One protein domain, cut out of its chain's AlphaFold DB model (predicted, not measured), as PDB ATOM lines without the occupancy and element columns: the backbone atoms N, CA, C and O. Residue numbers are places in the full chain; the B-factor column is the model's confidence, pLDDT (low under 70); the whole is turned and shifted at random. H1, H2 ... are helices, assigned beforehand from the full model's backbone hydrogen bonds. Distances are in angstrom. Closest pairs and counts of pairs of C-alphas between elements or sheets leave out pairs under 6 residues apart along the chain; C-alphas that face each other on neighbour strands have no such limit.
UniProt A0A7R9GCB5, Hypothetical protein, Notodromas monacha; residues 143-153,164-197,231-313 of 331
ATOM      1  N   MET A 143     263.230 163.947 170.577       86.88
ATOM      2  CA  MET A 143     264.013 163.231 171.592       86.88
ATOM      3  C   MET A 143     265.226 162.505 170.998       86.88
ATOM      4  O   MET A 143     266.259 162.383 171.647       86.88
ATOM      5  N   THR A 144     265.139 162.063 169.744       87.00
ATOM      6  CA  THR A 144     266.295 161.521 169.017       87.00
ATOM      7  C   THR A 144     267.340 162.604 168.750       87.00
ATOM      8  O   THR A 144     268.530 162.334 168.874       87.00
ATOM      9  N   ALA A 145     266.923 163.829 168.413       87.31
ATOM     10  CA  ALA A 145     267.835 164.966 168.279       87.31
ATOM     11  C   ALA A 145     268.468 165.342 169.630       87.31
ATOM     12  O   ALA A 145     269.685 165.481 169.693       87.31
ATOM     13  N   VAL A 146     267.681 165.395 170.713       88.31
ATOM     14  CA  VAL A 146     268.175 165.624 172.087       88.31
ATOM     15  C   VAL A 146     269.286 164.633 172.441       88.31
ATOM     16  O   VAL A 146     270.349 165.050 172.881       88.31
ATOM     17  N   ARG A 147     269.096 163.336 172.167       86.44
ATOM     18  CA  ARG A 147     270.108 162.288 172.420       86.44
ATOM     19  C   ARG A 147     271.383 162.424 171.582       86.44
ATOM     20  O   ARG A 147     272.417 161.892 171.953       86.44
ATOM     21  N   ARG A 148     271.329 163.079 170.421       84.81
ATOM     22  CA  ARG A 148     272.536 163.363 169.617       84.81
ATOM     23  C   ARG A 148     273.302 164.570 170.149       84.81
ATOM     24  O   ARG A 148     274.503 164.682 169.927       84.81
ATOM     25  N   VAL A 149     272.589 165.491 170.788       81.44
ATOM     26  CA  VAL A 149     273.151 166.697 171.398       81.44
ATOM     27  C   VAL A 149     273.750 166.358 172.770       81.44
ATOM     28  O   VAL A 149     274.886 166.727 173.039       81.44
ATOM     29  N   HIS A 150     273.054 165.563 173.582       74.44
ATOM     30  CA  HIS A 150     273.557 164.999 174.835       74.44
ATOM     31  C   HIS A 150     273.979 163.542 174.643       74.44
ATOM     32  O   HIS A 150     273.135 162.650 174.664       74.44
ATOM     33  N   ALA A 151     275.279 163.295 174.485       60.41
ATOM     34  CA  ALA A 151     275.816 161.954 174.254       60.41
ATOM     35  C   ALA A 151     275.633 160.969 175.434       60.41
ATOM     36  O   ALA A 151     275.876 159.780 175.242       60.41
ATOM     37  N   GLU A 152     275.213 161.412 176.633       49.06
ATOM     38  CA  GLU A 152     275.384 160.615 177.868       49.06
ATOM     39  C   GLU A 152     274.223 160.643 178.886       49.06
ATOM     40  O   GLU A 152     274.347 160.075 179.969       49.06
ATOM     41  N   SER A 153     273.060 161.216 178.565       47.16
ATOM     42  CA  SER A 153     271.934 161.259 179.517       47.16
ATOM     43  C   SER A 153     270.874 160.199 179.191       47.16
ATOM     44  O   SER A 153     269.985 160.424 178.364       47.16
ATOM     45  N   ALA A 164     254.496 167.863 173.017       87.06
ATOM     46  CA  ALA A 164     255.270 168.467 171.930       87.06
ATOM     47  C   ALA A 164     256.097 169.668 172.423       87.06
ATOM     48  O   ALA A 164     257.252 169.820 172.033       87.06
ATOM     49  N   GLU A 165     255.506 170.478 173.297       89.06
ATOM     50  CA  GLU A 165     256.129 171.648 173.909       89.06
ATOM     51  C   GLU A 165     257.288 171.251 174.827       89.06
ATOM     52  O   GLU A 165     258.410 171.702 174.618       89.06
ATOM     53  N   GLU A 166     257.057 170.312 175.750       89.62
ATOM     54  CA  GLU A 166     258.090 169.789 176.659       89.62
ATOM     55  C   GLU A 166     259.285 169.221 175.878       89.62
ATOM     56  O   GLU A 166     260.444 169.480 176.211       89.62
ATOM     57  N   ALA A 167     259.022 168.465 174.806       89.88
ATOM     58  CA  ALA A 167     260.073 167.904 173.965       89.88
ATOM     59  C   ALA A 167     260.896 168.996 173.256       89.88
ATOM     60  O   ALA A 167     262.120 168.881 173.176       89.88
ATOM     61  N   LEU A 168     260.244 170.044 172.740       92.75
ATOM     62  CA  LEU A 168     260.915 171.156 172.060       92.75
ATOM     63  C   LEU A 168     261.739 172.008 173.032       92.75
ATOM     64  O   LEU A 168     262.888 172.308 172.720       92.75
ATOM     65  N   LEU A 169     261.210 172.325 174.217       93.25
ATOM     66  CA  LEU A 169     261.946 173.050 175.261       93.25
ATOM     67  C   LEU A 169     263.159 172.248 175.748       93.25
ATOM     68  O   LEU A 169     264.257 172.787 175.866       93.25
ATOM     69  N   THR A 170     263.004 170.930 175.913       93.19
ATOM     70  CA  THR A 170     264.131 170.036 176.226       93.19
ATOM     71  C   THR A 170     265.214 170.100 175.147       93.19
ATOM     72  O   THR A 170     266.400 170.130 175.460       93.19
ATOM     73  N   TRP A 171     264.829 170.143 173.869       94.25
ATOM     74  CA  TRP A 171     265.776 170.283 172.759       94.25
ATOM     75  C   TRP A 171     266.480 171.642 172.723       94.25
ATOM     76  O   TRP A 171     267.681 171.680 172.447       94.25
ATOM     77  N   VAL A 172     265.779 172.731 173.045       95.38
ATOM     78  CA  VAL A 172     266.386 174.063 173.181       95.38
ATOM     79  C   VAL A 172     267.436 174.050 174.290       95.38
ATOM     80  O   VAL A 172     268.604 174.325 174.022       95.38
ATOM     81  N   ASN A 173     267.055 173.631 175.499       95.19
ATOM     82  CA  ASN A 173     267.957 173.587 176.653       95.19
ATOM     83  C   ASN A 173     269.174 172.692 176.394       95.19
ATOM     84  O   ASN A 173     270.302 173.062 176.713       95.19
ATOM     85  N   ALA A 174     268.958 171.545 175.744       93.88
ATOM     86  CA  ALA A 174     270.039 170.651 175.357       93.88
ATOM     87  C   ALA A 174     271.030 171.300 174.390       93.88
ATOM     88  O   ALA A 174     272.243 171.130 174.520       93.88
ATOM     89  N   SER A 175     270.512 172.052 173.419       94.62
ATOM     90  CA  SER A 175     271.333 172.744 172.429       94.62
ATOM     91  C   SER A 175     272.192 173.827 173.085       94.62
ATOM     92  O   SER A 175     273.396 173.881 172.844       94.62
ATOM     93  N   CYS A 176     271.602 174.616 173.987       94.19
ATOM     94  CA  CYS A 176     272.323 175.613 174.777       94.19
ATOM     95  C   CYS A 176     273.439 174.987 175.623       94.19
ATOM     96  O   CYS A 176     274.575 175.456 175.591       94.19
ATOM     97  N   ALA A 177     273.137 173.899 176.340       92.69
ATOM     98  CA  ALA A 177     274.114 173.204 177.177       92.69
ATOM     99  C   ALA A 177     275.284 172.643 176.354       92.69
ATOM    100  O   ALA A 177     276.440 172.754 176.760       92.69
ATOM    101  N   LYS A 178     275.000 172.075 175.175       92.81
ATOM    102  CA  LYS A 178     276.049 171.588 174.273       92.81
ATOM    103  C   LYS A 178     276.938 172.720 173.763       92.81
ATOM    104  O   LYS A 178     278.153 172.562 173.776       92.81
ATOM    105  N   LEU A 179     276.356 173.841 173.331       92.69
ATOM    106  CA  LEU A 179     277.138 174.988 172.866       92.69
ATOM    107  C   LEU A 179     278.047 175.526 173.977       92.69
ATOM    108  O   LEU A 179     279.231 175.744 173.738       92.69
ATOM    109  N   ALA A 180     277.517 175.686 175.193       91.50
ATOM    110  CA  ALA A 180     278.300 176.125 176.344       91.50
ATOM    111  C   ALA A 180     279.502 175.196 176.603       91.50
ATOM    112  O   ALA A 180     280.629 175.672 176.727       91.50
ATOM    113  N   ALA A 181     279.288 173.875 176.575       90.50
ATOM    114  CA  ALA A 181     280.360 172.892 176.726       90.50
ATOM    115  C   ALA A 181     281.393 172.946 175.581       90.50
ATOM    116  O   ALA A 181     282.590 172.784 175.821       90.50
ATOM    117  N   GLU A 182     280.967 173.190 174.334       90.19
ATOM    118  CA  GLU A 182     281.890 173.363 173.204       90.19
ATOM    119  C   GLU A 182     282.746 174.628 173.338       90.19
ATOM    120  O   GLU A 182     283.927 174.594 172.992       90.19
ATOM    121  N   ILE A 183     282.181 175.724 173.851       89.12
ATOM    122  CA  ILE A 183     282.916 176.970 174.114       89.12
ATOM    123  C   ILE A 183     283.928 176.752 175.243       89.12
ATOM    124  O   ILE A 183     285.100 177.081 175.080       89.12
ATOM    125  N   GLU A 184     283.516 176.129 176.350       88.69
ATOM    126  CA  GLU A 184     284.400 175.803 177.476       88.69
ATOM    127  C   GLU A 184     285.579 174.917 177.038       88.69
ATOM    128  O   GLU A 184     286.738 175.166 177.379       88.69
ATOM    129  N   ALA A 185     285.307 173.910 176.204       87.69
ATOM    130  CA  ALA A 185     286.334 173.035 175.654       87.69
ATOM    131  C   ALA A 185     287.311 173.757 174.707       87.69
ATOM    132  O   ALA A 185     288.449 173.312 174.570       87.69
ATOM    133  N   ARG A 186     286.894 174.840 174.033       86.00
ATOM    134  CA  ARG A 186     287.784 175.671 173.199       86.00
ATOM    135  C   ARG A 186     288.675 176.556 174.069       86.00
ATOM    136  O   ARG A 186     289.888 176.509 173.909       86.00
ATOM    137  N   LEU A 187     288.097 177.246 175.053       82.12
ATOM    138  CA  LEU A 187     288.840 178.114 175.977       82.12
ATOM    139  C   LEU A 187     289.910 177.338 176.765       82.12
ATOM    140  O   LEU A 187     291.062 177.746 176.837       82.12
ATOM    141  N   THR A 188     289.559 176.155 177.276       81.12
ATOM    142  CA  THR A 188     290.504 175.298 178.017       81.12
ATOM    143  C   THR A 188     291.623 174.701 177.156       81.12
ATOM    144  O   THR A 188     292.632 174.257 177.707       81.12
ATOM    145  N   ARG A 189     291.460 174.631 175.828       77.19
ATOM    146  CA  ARG A 189     292.529 174.222 174.900       77.19
ATOM    147  C   ARG A 189     293.487 175.374 174.640       77.19
ATOM    148  O   ARG A 189     294.689 175.170 174.773       77.19
ATOM    149  N   ASP A 190     292.955 176.563 174.378       71.00
ATOM    150  CA  ASP A 190     293.764 177.759 174.136       71.00
ATOM    151  C   ASP A 190     294.657 178.081 175.346       71.00
ATOM    152  O   ASP A 190     295.840 178.374 175.169       71.00
ATOM    153  N   ASP A 191     294.153 177.918 176.576       65.00
ATOM    154  CA  ASP A 191     294.951 178.078 177.801       65.00
ATOM    155  C   ASP A 191     296.116 177.076 177.896       65.00
ATOM    156  O   ASP A 191     297.187 177.409 178.402       65.00
ATOM    157  N   ARG A 192     295.935 175.837 177.414       61.66
ATOM    158  CA  ARG A 192     296.987 174.802 177.438       61.66
ATOM    159  C   ARG A 192     298.061 175.044 176.387       61.66
ATOM    160  O   ARG A 192     299.233 174.806 176.668       61.66
ATOM    161  N   ASP A 193     297.670 175.519 175.211       59.16
ATOM    162  CA  ASP A 193     298.606 175.812 174.127       59.16
ATOM    163  C   ASP A 193     299.464 177.047 174.455       59.16
ATOM    164  O   ASP A 193     300.671 177.028 174.223       59.16
ATOM    165  N   HIS A 194     298.893 178.069 175.107       57.03
ATOM    166  CA  HIS A 194     299.669 179.193 175.657       57.03
ATOM    167  C   HIS A 194     300.505 178.786 176.875       57.03
ATOM    168  O   HIS A 194     301.529 179.412 177.161       57.03
ATOM    169  N   ALA A 195     300.095 177.734 177.588       54.41
ATOM    170  CA  ALA A 195     300.827 177.248 178.741       54.41
ATOM    171  C   ALA A 195     302.114 176.485 178.416       54.41
ATOM    172  O   ALA A 195     303.078 176.532 179.177       54.41
ATOM    173  N   GLY A 196     302.156 175.818 177.264       51.12
ATOM    174  CA  GLY A 196     303.355 175.124 176.795       51.12
ATOM    175  C   GLY A 196     304.517 176.054 176.426       51.12
ATOM    176  O   GLY A 196     305.648 175.583 176.348       51.12
ATOM    177  N   ASP A 197     304.266 177.352 176.227       51.47
ATOM    178  CA  ASP A 197     305.279 178.325 175.787       51.47
ATOM    179  C   ASP A 197     306.011 179.012 176.965       51.47
ATOM    180  O   ASP A 197     307.087 179.582 176.787       51.47
ATOM    181  N   VAL A 231     282.221 181.594 179.101       76.06
ATOM    182  CA  VAL A 231     281.156 180.722 178.594       76.06
ATOM    183  C   VAL A 231     279.797 181.368 178.910       76.06
ATOM    184  O   VAL A 231     279.551 181.712 180.070       76.06
ATOM    185  N   PRO A 232     278.919 181.565 177.914       79.12
ATOM    186  CA  PRO A 232     277.600 182.133 178.142       79.12
ATOM    187  C   PRO A 232     276.745 181.184 178.989       79.12
ATOM    188  O   PRO A 232     276.589 180.002 178.681       79.12
ATOM    189  N   GLU A 233     276.160 181.726 180.054       86.00
ATOM    190  CA  GLU A 233     275.203 181.022 180.909       86.00
ATOM    191  C   GLU A 233     273.798 181.172 180.309       86.00
ATOM    192  O   GLU A 233     273.035 182.066 180.673       86.00
ATOM    193  N   PHE A 234     273.469 180.327 179.331       90.94
ATOM    194  CA  PHE A 234     272.144 180.346 178.709       90.94
ATOM    195  C   PHE A 234     271.039 180.007 179.728       90.94
ATOM    196  O   PHE A 234     271.180 179.035 180.477       90.94
ATOM    197  N   PRO A 235     269.917 180.751 179.741       90.62
ATOM    198  CA  PRO A 235     268.808 180.464 180.641       90.62
ATOM    199  C   PRO A 235     268.122 179.148 180.259       90.62
ATOM    200  O   PRO A 235     267.995 178.809 179.080       90.62
ATOM    201  N   VAL A 236     267.645 178.419 181.269       91.88
ATOM    202  CA  VAL A 236     266.818 177.225 181.067       91.88
ATOM    203  C   VAL A 236     265.396 177.669 180.739       91.88
ATOM    204  O   VAL A 236     264.735 178.278 181.574       91.88
ATOM    205  N   ALA A 237     264.918 177.333 179.545       93.06
ATOM    206  CA  ALA A 237     263.541 177.580 179.142       93.06
ATOM    207  C   ALA A 237     262.614 176.505 179.731       93.06
ATOM    208  O   ALA A 237     262.764 175.314 179.435       93.06
ATOM    209  N   CYS A 238     261.674 176.924 180.572       90.19
ATOM    210  CA  CYS A 238     260.663 176.088 181.217       90.19
ATOM    211  C   CYS A 238     259.303 176.199 180.517       90.19
ATOM    212  O   CYS A 238     258.551 175.225 180.489       90.19
ATOM    213  N   GLU A 239     259.024 177.355 179.921       91.06
ATOM    214  CA  GLU A 239     257.854 177.630 179.089       91.06
ATOM    215  C   GLU A 239     258.259 178.334 177.786       91.06
ATOM    216  O   GLU A 239     259.386 178.811 177.630       91.06
ATOM    217  N   VAL A 240     257.353 178.384 176.805       86.56
ATOM    218  CA  VAL A 240     257.615 179.055 175.515       86.56
ATOM    219  C   VAL A 240     257.978 180.529 175.716       86.56
ATOM    220  O   VAL A 240     258.769 181.082 174.952       86.56
ATOM    221  N   ASP A 241     257.448 181.152 176.762       83.81
ATOM    222  CA  ASP A 241     257.644 182.571 177.028       83.81
ATOM    223  C   ASP A 241     259.039 182.917 177.540       83.81
ATOM    224  O   ASP A 241     259.494 184.049 177.360       83.81
ATOM    225  N   ASP A 242     259.778 181.936 178.054       88.06
ATOM    226  CA  ASP A 242     261.194 182.099 178.389       88.06
ATOM    227  C   ASP A 242     262.061 182.311 177.136       88.06
ATOM    228  O   ASP A 242     263.187 182.792 177.226       88.06
ATOM    229  N   LEU A 243     261.547 181.994 175.941       88.94
ATOM    230  CA  LEU A 243     262.262 182.170 174.672       88.94
ATOM    231  C   LEU A 243     262.169 183.600 174.122       88.94
ATOM    232  O   LEU A 243     262.839 183.929 173.138       88.94
ATOM    233  N   ARG A 244     261.326 184.451 174.722       82.75
ATOM    234  CA  ARG A 244     260.956 185.772 174.184       82.75
ATOM    235  C   ARG A 244     262.118 186.757 174.092       82.75
ATOM    236  O   ARG A 244     262.089 187.664 173.267       82.75
ATOM    237  N   ASP A 245     263.113 186.616 174.963       85.69
ATOM    238  CA  ASP A 245     264.270 187.509 175.018       85.69
ATOM    239  C   ASP A 245     265.366 187.113 174.013       85.69
ATOM    240  O   ASP A 245     266.392 187.783 173.902       85.69
ATOM    241  N   GLY A 246     265.152 186.016 173.279       89.94
ATOM    242  CA  GLY A 246     266.071 185.493 172.283       89.94
ATOM    243  C   GLY A 246     267.344 184.863 172.851       89.94
ATOM    244  O   GLY A 246     268.148 184.389 172.056       89.94
ATOM    245  N   SER A 247     267.540 184.807 174.173       92.19
ATOM    246  CA  SER A 247     268.773 184.298 174.792       92.19
ATOM    247  C   SER A 247     268.966 182.808 174.496       92.19
ATOM    248  O   SER A 247     269.967 182.399 173.905       92.19
ATOM    249  N   ALA A 248     267.969 181.984 174.834       94.12
ATOM    250  CA  ALA A 248     268.015 180.541 174.596       94.12
ATOM    251  C   ALA A 248     267.988 180.198 173.093       94.12
ATOM    252  O   ALA A 248     268.687 179.295 172.637       94.12
ATOM    253  N   LEU A 249     267.233 180.955 172.288       93.12
ATOM    254  CA  LEU A 249     267.231 180.788 170.829       93.12
ATOM    255  C   LEU A 249     268.587 181.154 170.209       93.12
ATOM    256  O   LEU A 249     269.007 180.497 169.259       93.12
ATOM    257  N   GLY A 250     269.286 182.141 170.780       92.50
ATOM    258  CA  GLY A 250     270.670 182.488 170.462       92.50
ATOM    259  C   GLY A 250     271.629 181.312 170.661       92.50
ATOM    260  O   GLY A 250     272.456 181.033 169.795       92.50
ATOM    261  N   GLY A 251     271.462 180.553 171.747       93.38
ATOM    262  CA  GLY A 251     272.233 179.328 171.981       93.38
ATOM    263  C   GLY A 251     271.956 178.233 170.946       93.38
ATOM    264  O   GLY A 251     272.874 177.567 170.470       93.38
ATOM    265  N   VAL A 252     270.700 178.079 170.520       94.25
ATOM    266  CA  VAL A 252     270.336 177.125 169.459       94.25
ATOM    267  C   VAL A 252     270.993 177.502 168.131       94.25
ATOM    268  O   VAL A 252     271.619 176.650 167.500       94.25
ATOM    269  N   ILE A 253     270.878 178.758 167.687       92.94
ATOM    270  CA  ILE A 253     271.489 179.178 166.416       92.94
ATOM    271  C   ILE A 253     273.015 179.145 166.472       92.94
ATOM    272  O   ILE A 253     273.619 178.706 165.502       92.94
ATOM    273  N   GLY A 254     273.631 179.494 167.606       92.31
ATOM    274  CA  GLY A 254     275.078 179.373 167.795       92.31
ATOM    275  C   GLY A 254     275.572 177.929 167.681       92.31
ATOM    276  O   GLY A 254     276.659 177.689 167.165       92.31
ATOM    277  N   LEU A 255     274.755 176.949 168.094       92.44
ATOM    278  CA  LEU A 255     275.087 175.531 167.941       92.44
ATOM    279  C   LEU A 255     274.947 175.040 166.493       92.44
ATOM    280  O   LEU A 255     275.789 174.283 166.016       92.44
ATOM    281  N   TYR A 256     273.848 175.385 165.818       91.81
ATOM    282  CA  TYR A 256     273.524 174.813 164.503       91.81
ATOM    283  C   TYR A 256     274.068 175.618 163.318       91.81
ATOM    284  O   TYR A 256     274.193 175.056 162.233       91.81
ATOM    285  N   CYS A 257     274.371 176.902 163.510       92.19
ATOM    286  CA  CYS A 257     274.881 177.820 162.489       92.19
ATOM    287  C   CYS A 257     276.157 178.531 162.993       92.19
ATOM    288  O   CYS A 257     276.179 179.758 163.049       92.19
ATOM    289  N   PRO A 258     277.215 177.797 163.393       89.56
ATOM    290  CA  PRO A 258     278.381 178.383 164.061       89.56
ATOM    291  C   PRO A 258     279.188 179.353 163.183       89.56
ATOM    292  O   PRO A 258     279.904 180.188 163.725       89.56
ATOM    293  N   ASP A 259     279.081 179.243 161.856       87.94
ATOM    294  CA  ASP A 259     279.791 180.115 160.911       87.94
ATOM    295  C   ASP A 259     279.079 181.463 160.694       87.94
ATOM    296  O   ASP A 259     279.714 182.441 160.306       87.94
ATOM    297  N   ASP A 260     277.772 181.521 160.970       86.00
ATOM    298  CA  ASP A 260     276.928 182.694 160.708       86.00
ATOM    299  C   ASP A 260     276.403 183.358 161.991       86.00
ATOM    300  O   ASP A 260     275.943 184.501 161.971       86.00
ATOM    301  N   ALA A 261     276.429 182.640 163.117       84.62
ATOM    302  CA  ALA A 261     275.970 183.118 164.410       84.62
ATOM    303  C   ALA A 261     277.161 183.315 165.356       84.62
ATOM    304  O   ALA A 261     277.678 182.353 165.929       84.62
ATOM    305  N   ASP A 262     277.549 184.571 165.585       85.19
ATOM    306  CA  ASP A 262     278.493 184.889 166.654       85.19
ATOM    307  C   ASP A 262     277.785 184.802 168.015       85.19
ATOM    308  O   ASP A 262     277.064 185.707 168.449       85.19
ATOM    309  N   TRP A 263     277.991 183.677 168.700       81.50
ATOM    310  CA  TRP A 263     277.423 183.424 170.021       81.50
ATOM    311  C   TRP A 263     277.853 184.471 171.059       81.50
ATOM    312  O   TRP A 263     277.119 184.687 172.022       81.50
ATOM    313  N   SER A 264     278.999 185.141 170.878       83.19
ATOM    314  CA  SER A 264     279.498 186.154 171.820       83.19
ATOM    315  C   SER A 264     278.670 187.446 171.790       83.19
ATOM    316  O   SER A 264     278.629 188.229 172.751       83.19
ATOM    317  N   GLU A 265     277.922 187.662 170.706       87.75
ATOM    318  CA  GLU A 265     276.997 188.782 170.603       87.75
ATOM    319  C   GLU A 265     275.673 188.546 171.333       87.75
ATOM    320  O   GLU A 265     274.998 189.527 171.683       87.75
ATOM    321  N   VAL A 266     275.326 187.284 171.605       90.19
ATOM    322  CA  VAL A 266     274.110 186.904 172.327       90.19
ATOM    323  C   VAL A 266     274.249 187.304 173.792       90.19
ATOM    324  O   VAL A 266     275.212 186.967 174.478       90.19
ATOM    325  N   ARG A 267     273.276 188.061 174.296       90.44
ATOM    326  CA  ARG A 267     273.188 188.437 175.709       90.44
ATOM    327  C   ARG A 267     272.370 187.396 176.456       90.44
ATOM    328  O   ARG A 267     271.334 186.977 175.961       90.44
ATOM    329  N   CYS A 268     272.830 187.010 177.640       91.00
ATOM    330  CA  CYS A 268     272.096 186.131 178.546       91.00
ATOM    331  C   CYS A 268     271.770 186.898 179.837       91.00
ATOM    332  O   CYS A 268     272.595 187.710 180.273       91.00
ATOM    333  N   PRO A 269     270.590 186.681 180.448       86.94
ATOM    334  CA  PRO A 269     270.261 187.270 181.739       86.94
ATOM    335  C   PRO A 269     271.222 186.772 182.820       86.94
ATOM    336  O   PRO A 269     271.772 185.675 182.732       86.94
ATOM    337  N   THR A 270     271.399 187.568 183.871       83.25
ATOM    338  CA  THR A 270     272.131 187.122 185.063       83.25
ATOM    339  C   THR A 270     271.138 186.611 186.105       83.25
ATOM    340  O   THR A 270     269.971 187.012 186.079       83.25
ATOM    341  N   PRO A 271     271.571 185.811 187.096       77.31
ATOM    342  CA  PRO A 271     270.695 185.416 188.202       77.31
ATOM    343  C   PRO A 271     270.075 186.602 188.963       77.31
ATOM    344  O   PRO A 271     269.057 186.442 189.630       77.31
ATOM    345  N   ALA A 272     270.685 187.789 188.877       77.19
ATOM    346  CA  ALA A 272     270.248 188.997 189.567       77.19
ATOM    347  C   ALA A 272     269.344 189.909 188.715       77.19
ATOM    348  O   ALA A 272     268.718 190.814 189.267       77.19
ATOM    349  N   SER A 273     269.282 189.721 187.391       81.19
ATOM    350  CA  SER A 273     268.575 190.644 186.497       81.19
ATOM    351  C   SER A 273     268.152 190.009 185.173       81.19
ATOM    352  O   SER A 273     268.960 189.396 184.472       81.19
ATOM    353  N   SER A 274     266.906 190.271 184.773       83.81
ATOM    354  CA  SER A 274     266.432 190.028 183.408       83.81
ATOM    355  C   SER A 274     267.100 190.977 182.409       83.81
ATOM    356  O   SER A 274     267.509 192.078 182.781       83.81
ATOM    357  N   LEU A 275     267.135 190.591 181.132       83.50
ATOM    358  CA  LEU A 275     267.584 191.477 180.057       83.50
ATOM    359  C   LEU A 275     266.683 192.707 179.901       83.50
ATOM    360  O   LEU A 275     265.467 192.652 180.108       83.50
ATOM    361  N   SER A 276     267.288 193.820 179.492       83.94
ATOM    362  CA  SER A 276     266.555 194.999 179.039       83.94
ATOM    363  C   SER A 276     265.901 194.758 177.674       83.94
ATOM    364  O   SER A 276     266.344 193.933 176.878       83.94
ATOM    365  N   GLN A 277     264.883 195.558 177.343       81.25
ATOM    366  CA  GLN A 277     264.197 195.488 176.045       81.25
ATOM    367  C   GLN A 277     265.153 195.660 174.850       81.25
ATOM    368  O   GLN A 277     264.952 195.048 173.804       81.25
ATOM    369  N   THR A 278     266.209 196.466 175.007       84.44
ATOM    370  CA  THR A 278     267.214 196.697 173.956       84.44
ATOM    371  C   THR A 278     268.091 195.464 173.733       84.44
ATOM    372  O   THR A 278     268.408 195.135 172.590       84.44
ATOM    373  N   GLU A 279     268.459 194.762 174.804       86.88
ATOM    374  CA  GLU A 279     269.258 193.536 174.729       86.88
ATOM    375  C   GLU A 279     268.450 192.382 174.138       86.88
ATOM    376  O   GLU A 279     268.927 191.726 173.212       86.88
ATOM    377  N   SER A 280     267.197 192.207 174.570       86.94
ATOM    378  CA  SER A 280     266.282 191.232 173.968       86.94
ATOM    379  C   SER A 280     266.105 191.485 172.469       86.94
ATOM    380  O   SER A 280     266.211 190.578 171.648       86.94
ATOM    381  N   LEU A 281     265.918 192.750 172.078       84.88
ATOM    382  CA  LEU A 281     265.858 193.157 170.675       84.88
ATOM    383  C   LEU A 281     267.118 192.800 169.894       84.88
ATOM    384  O   LEU A 281     267.031 192.396 168.734       84.88
ATOM    385  N   LYS A 282     268.291 192.982 170.504       87.81
ATOM    386  CA  LYS A 282     269.563 192.628 169.877       87.81
ATOM    387  C   LYS A 282     269.617 191.124 169.600       87.81
ATOM    388  O   LYS A 282     269.860 190.747 168.457       87.81
ATOM    389  N   ASN A 283     269.307 190.290 170.592       90.75
ATOM    390  CA  ASN A 283     269.265 188.833 170.431       90.75
ATOM    391  C   ASN A 283     268.311 188.408 169.304       90.75
ATOM    392  O   ASN A 283     268.665 187.608 168.438       90.75
ATOM    393  N   LEU A 284     267.111 188.988 169.266       88.56
ATOM    394  CA  LEU A 284     266.109 188.672 168.248       88.56
ATOM    395  C   LEU A 284     266.520 189.124 166.837       88.56
ATOM    396  O   LEU A 284     266.172 188.462 165.859       88.56
ATOM    397  N   ARG A 285     267.284 190.216 166.706       88.81
ATOM    398  CA  ARG A 285     267.858 190.637 165.416       88.81
ATOM    399  C   ARG A 285     268.924 189.668 164.916       88.81
ATOM    400  O   ARG A 285     268.924 189.374 163.725       88.81
ATOM    401  N   ILE A 286     269.770 189.143 165.804       89.81
ATOM    402  CA  ILE A 286     270.749 188.100 165.455       89.81
ATOM    403  C   ILE A 286     270.009 186.860 164.941       89.81
ATOM    404  O   ILE A 286     270.286 186.379 163.844       89.81
ATOM    405  N   LEU A 287     268.991 186.402 165.679       90.19
ATOM    406  CA  LEU A 287     268.136 185.292 165.255       90.19
ATOM    407  C   LEU A 287     267.518 185.537 163.874       90.19
ATOM    408  O   LEU A 287     267.525 184.641 163.029       90.19
ATOM    409  N   ALA A 288     266.991 186.740 163.637       88.88
ATOM    410  CA  ALA A 288     266.384 187.095 162.361       88.88
ATOM    411  C   ALA A 288     267.376 187.118 161.202       88.88
ATOM    412  O   ALA A 288     267.032 186.648 160.118       88.88
ATOM    413  N   HIS A 289     268.590 187.610 161.438       89.81
ATOM    414  CA  HIS A 289     269.660 187.612 160.453       89.81
ATOM    415  C   HIS A 289     270.036 186.184 160.040       89.81
ATOM    416  O   HIS A 289     269.898 185.834 158.870       89.81
ATOM    417  N   VAL A 290     270.371 185.323 161.005       90.56
ATOM    418  CA  VAL A 290     270.734 183.916 160.746       90.56
ATOM    419  C   VAL A 290     269.587 183.162 160.069       90.56
ATOM    420  O   VAL A 290     269.781 182.429 159.103       90.56
ATOM    421  N   CYS A 291     268.348 183.372 160.521       89.69
ATOM    422  CA  CYS A 291     267.177 182.760 159.893       89.69
ATOM    423  C   CYS A 291     266.985 183.170 158.428       89.69
ATOM    424  O   CYS A 291     266.383 182.409 157.668       89.69
ATOM    425  N   ASN A 292     267.428 184.368 158.046       88.06
ATOM    426  CA  ASN A 292     267.279 184.883 156.694       88.06
ATOM    427  C   ASN A 292     268.425 184.462 155.770       88.06
ATOM    428  O   ASN A 292     268.160 184.106 154.625       88.06
ATOM    429  N   GLU A 293     269.661 184.493 156.269       88.75
ATOM    430  CA  GLU A 293     270.862 184.276 155.457       88.75
ATOM    431  C   GLU A 293     271.301 182.804 155.427       88.75
ATOM    432  O   GLU A 293     271.674 182.290 154.374       88.75
ATOM    433  N   SER A 294     271.211 182.100 156.558       87.69
ATOM    434  CA  SER A 294     271.817 180.768 156.727       87.69
ATOM    435  C   SER A 294     270.869 179.615 156.411       87.69
ATOM    436  O   SER A 294     271.287 178.517 156.041       87.69
ATOM    437  N   LEU A 295     269.562 179.823 156.590       88.38
ATOM    438  CA  LEU A 295     268.565 178.772 156.409       88.38
ATOM    439  C   LEU A 295     267.990 178.801 154.993       88.38
ATOM    440  O   LEU A 295     267.599 179.844 154.485       88.38
ATOM    441  N   THR A 296     267.805 177.623 154.385       88.00
ATOM    442  CA  THR A 296     267.188 177.493 153.046       88.00
ATOM    443  C   THR A 296     265.826 178.188 152.952       88.00
ATOM    444  O   THR A 296     265.426 178.663 151.889       88.00
ATOM    445  N   HIS A 297     265.090 178.214 154.063       86.06
ATOM    446  CA  HIS A 297     263.826 178.918 154.181       86.06
ATOM    447  C   HIS A 297     263.754 179.610 155.533       86.06
ATOM    448  O   HIS A 297     263.843 178.939 156.561       86.06
ATOM    449  N   ASN A 298     263.492 180.916 155.523       85.75
ATOM    450  CA  ASN A 298     263.292 181.686 156.741       85.75
ATOM    451  C   ASN A 298     262.049 181.163 157.504       85.75
ATOM    452  O   ASN A 298     260.936 181.189 156.959       85.75
ATOM    453  N   PRO A 299     262.193 180.653 158.744       84.50
ATOM    454  CA  PRO A 299     261.074 180.149 159.535       84.50
ATOM    455  C   PRO A 299     260.279 181.261 160.238       84.50
ATOM    456  O   PRO A 299     259.135 181.026 160.632       84.50
ATOM    457  N   LEU A 300     260.838 182.469 160.375       84.56
ATOM    458  CA  LEU A 300     260.237 183.559 161.141       84.56
ATOM    459  C   LEU A 300     259.084 184.187 160.366       84.56
ATOM    460  O   LEU A 300     259.264 184.731 159.273       84.56
ATOM    461  N   CYS A 301     257.883 184.079 160.924       83.94
ATOM    462  CA  CYS A 301     256.665 184.638 160.332       83.94
ATOM    463  C   CYS A 301     256.285 185.997 160.942       83.94
ATOM    464  O   CYS A 301     255.311 186.600 160.508       83.94
ATOM    465  N   PHE A 302     257.043 186.470 161.925       78.81
ATOM    466  CA  PHE A 302     256.873 187.745 162.617       78.81
ATOM    467  C   PHE A 302     258.031 188.683 162.281       78.81
ATOM    468  O   PHE A 302     259.126 188.228 161.933       78.81
ATOM    469  N   ARG A 303     257.798 189.991 162.394       73.69
ATOM    470  CA  ARG A 303     258.881 190.975 162.396       73.69
ATOM    471  C   ARG A 303     259.528 191.006 163.779       73.69
ATOM    472  O   ARG A 303     258.886 190.689 164.778       73.69
ATOM    473  N   VAL A 304     260.800 191.389 163.850       70.81
ATOM    474  CA  VAL A 304     261.494 191.497 165.144       70.81
ATOM    475  C   VAL A 304     260.846 192.579 166.008       70.81
ATOM    476  O   VAL A 304     260.746 192.429 167.219       70.81
ATOM    477  N   GLU A 305     260.335 193.634 165.378       66.19
ATOM    478  CA  GLU A 305     259.597 194.712 166.028       66.19
ATOM    479  C   GLU A 305     258.265 194.229 166.620       66.19
ATOM    480  O   GLU A 305     257.848 194.723 167.668       66.19
ATOM    481  N   ASP A 306     257.626 193.229 166.002       65.62
ATOM    482  CA  ASP A 306     256.374 192.654 166.503       65.62
ATOM    483  C   ASP A 306     256.599 191.945 167.850       65.62
ATOM    484  O   ASP A 306     255.750 192.017 168.731       65.62
ATOM    485  N   LEU A 307     257.763 191.315 168.051       62.03
ATOM    486  CA  LEU A 307     258.105 190.595 169.289       62.03
ATOM    487  C   LEU A 307     258.270 191.510 170.506       62.03
ATOM    488  O   LEU A 307     258.118 191.065 171.638       62.03
ATOM    489  N   VAL A 308     258.595 192.780 170.277       53.31
ATOM    490  CA  VAL A 308     258.814 193.773 171.337       53.31
ATOM    491  C   VAL A 308     257.509 194.357 171.847       53.31
ATOM    492  O   VAL A 308     257.416 194.724 173.017       53.31
ATOM    493  N   ASN A 309     256.530 194.464 170.949       49.88
ATOM    494  CA  ASN A 309     255.222 195.032 171.236       49.88
ATOM    495  C   ASN A 309     254.235 193.967 171.718       49.88
ATOM    496  O   ASN A 309     253.388 194.299 172.539       49.88
ATOM    497  N   MET A 310     254.406 192.705 171.293       53.06
ATOM    498  CA  MET A 310     253.602 191.563 171.728       53.06
ATOM    499  C   MET A 310     253.645 191.390 173.249       53.06
ATOM    500  O   MET A 310     254.496 190.694 173.811       53.06
ATOM    501  N   ASN A 311     252.654 191.958 173.927       46.00
ATOM    502  CA  ASN A 311     252.337 191.642 175.304       46.00
ATOM    503  C   ASN A 311     251.542 190.332 175.290       46.00
ATOM    504  O   ASN A 311     250.319 190.308 175.445       46.00
ATOM    505  N   TRP A 312     252.259 189.235 175.043       44.66
ATOM    506  CA  TRP A 312     251.779 187.856 174.897       44.66
ATOM    507  C   TRP A 312     250.702 187.423 175.922       44.66
ATOM    508  O   TRP A 312     249.897 186.534 175.643       44.66
ATOM    509  N   PHE A 313     250.602 188.099 177.070       38.50
ATOM    510  CA  PHE A 313     249.689 187.764 178.155       38.50
ATOM    511  C   PHE A 313     248.303 188.406 178.175       38.50
ATOM    512  O   PHE A 313     247.404 187.817 178.784       38.50
TER     513      PHE A 313
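Overview. This is residues 143 to 153, 164 to 197 and 231 to 313 of the 331 residues of the protein "Hypothetical protein" of Notodromas monacha (UniProt A0A7R9GCB5). A long helix, H2, crosses the shorter helix H4 at the core and runs on beyond the body as an arm, whose residues 188 to 197 stick out. H1 lies side by side with part of H2, H5 packs on H4 on the side away from H2, and H6 folds back along H5. The printed part has 128 residues with six named helices, H1 to H6 in order, and no named strand: all helix. It is compact, with a radius of gyration of the C-alphas of 15.6 A and spans of 54 by 36 by 33 A.

Arrangement. H1, residues 143 to 149, touches H2, residues 164 to 195, at residues 167 to 178 alone, the same way at a shallow tilt of 7 degrees; their closest C-alphas, Val 146 and Trp 171, are 5.3 A apart. H3, residues 240 to 243, is close to H2 but not clearly touching, the closest C-alphas, Leu 169 and Val 240, being 7.4 A apart. H4, residues 247 to 256, touches residues 172 to 179 of H2 alone, closest at C-alphas Cys 176 and Gly 251, 4.7 A, with a steep tilt of 69 degrees, only just short of about perpendicular. H5, residues 277 to 293, touches H4 at a shallow tilt of 24 degrees, closest at C-alphas Ser 247 and Asn 283, 6.3 A. H6, residues 304 to 309, forms a helical hairpin with H5, closest at C-alphas Leu 284 and Val 304, 6.2 A. Every O i to N i+4 pair is within hydrogen-bond range in H1, H4 and H5; H2 has 26 of 28, H6 0 of 2 but 3 of 3 O i to N i+3 pairs, and H3 is too short for an i+4 pair.

Along the chain. H1 begins at C-alpha 143 (264.013, 163.231, 171.592). H2 is 46.9 A long and H5 24.4 A. H6 ends at C-alpha 309 (255.222, 195.032, 171.236).

Size, cuts and confidence. The cuts at 154 to 163 and 198 to 230 leave C-alpha gaps of 19.7 A and 24.4 A. The link from H4 to H5 is long. The pLDDT is under 70 at residues 151 to 153, 191 to 197 and 305 to 313.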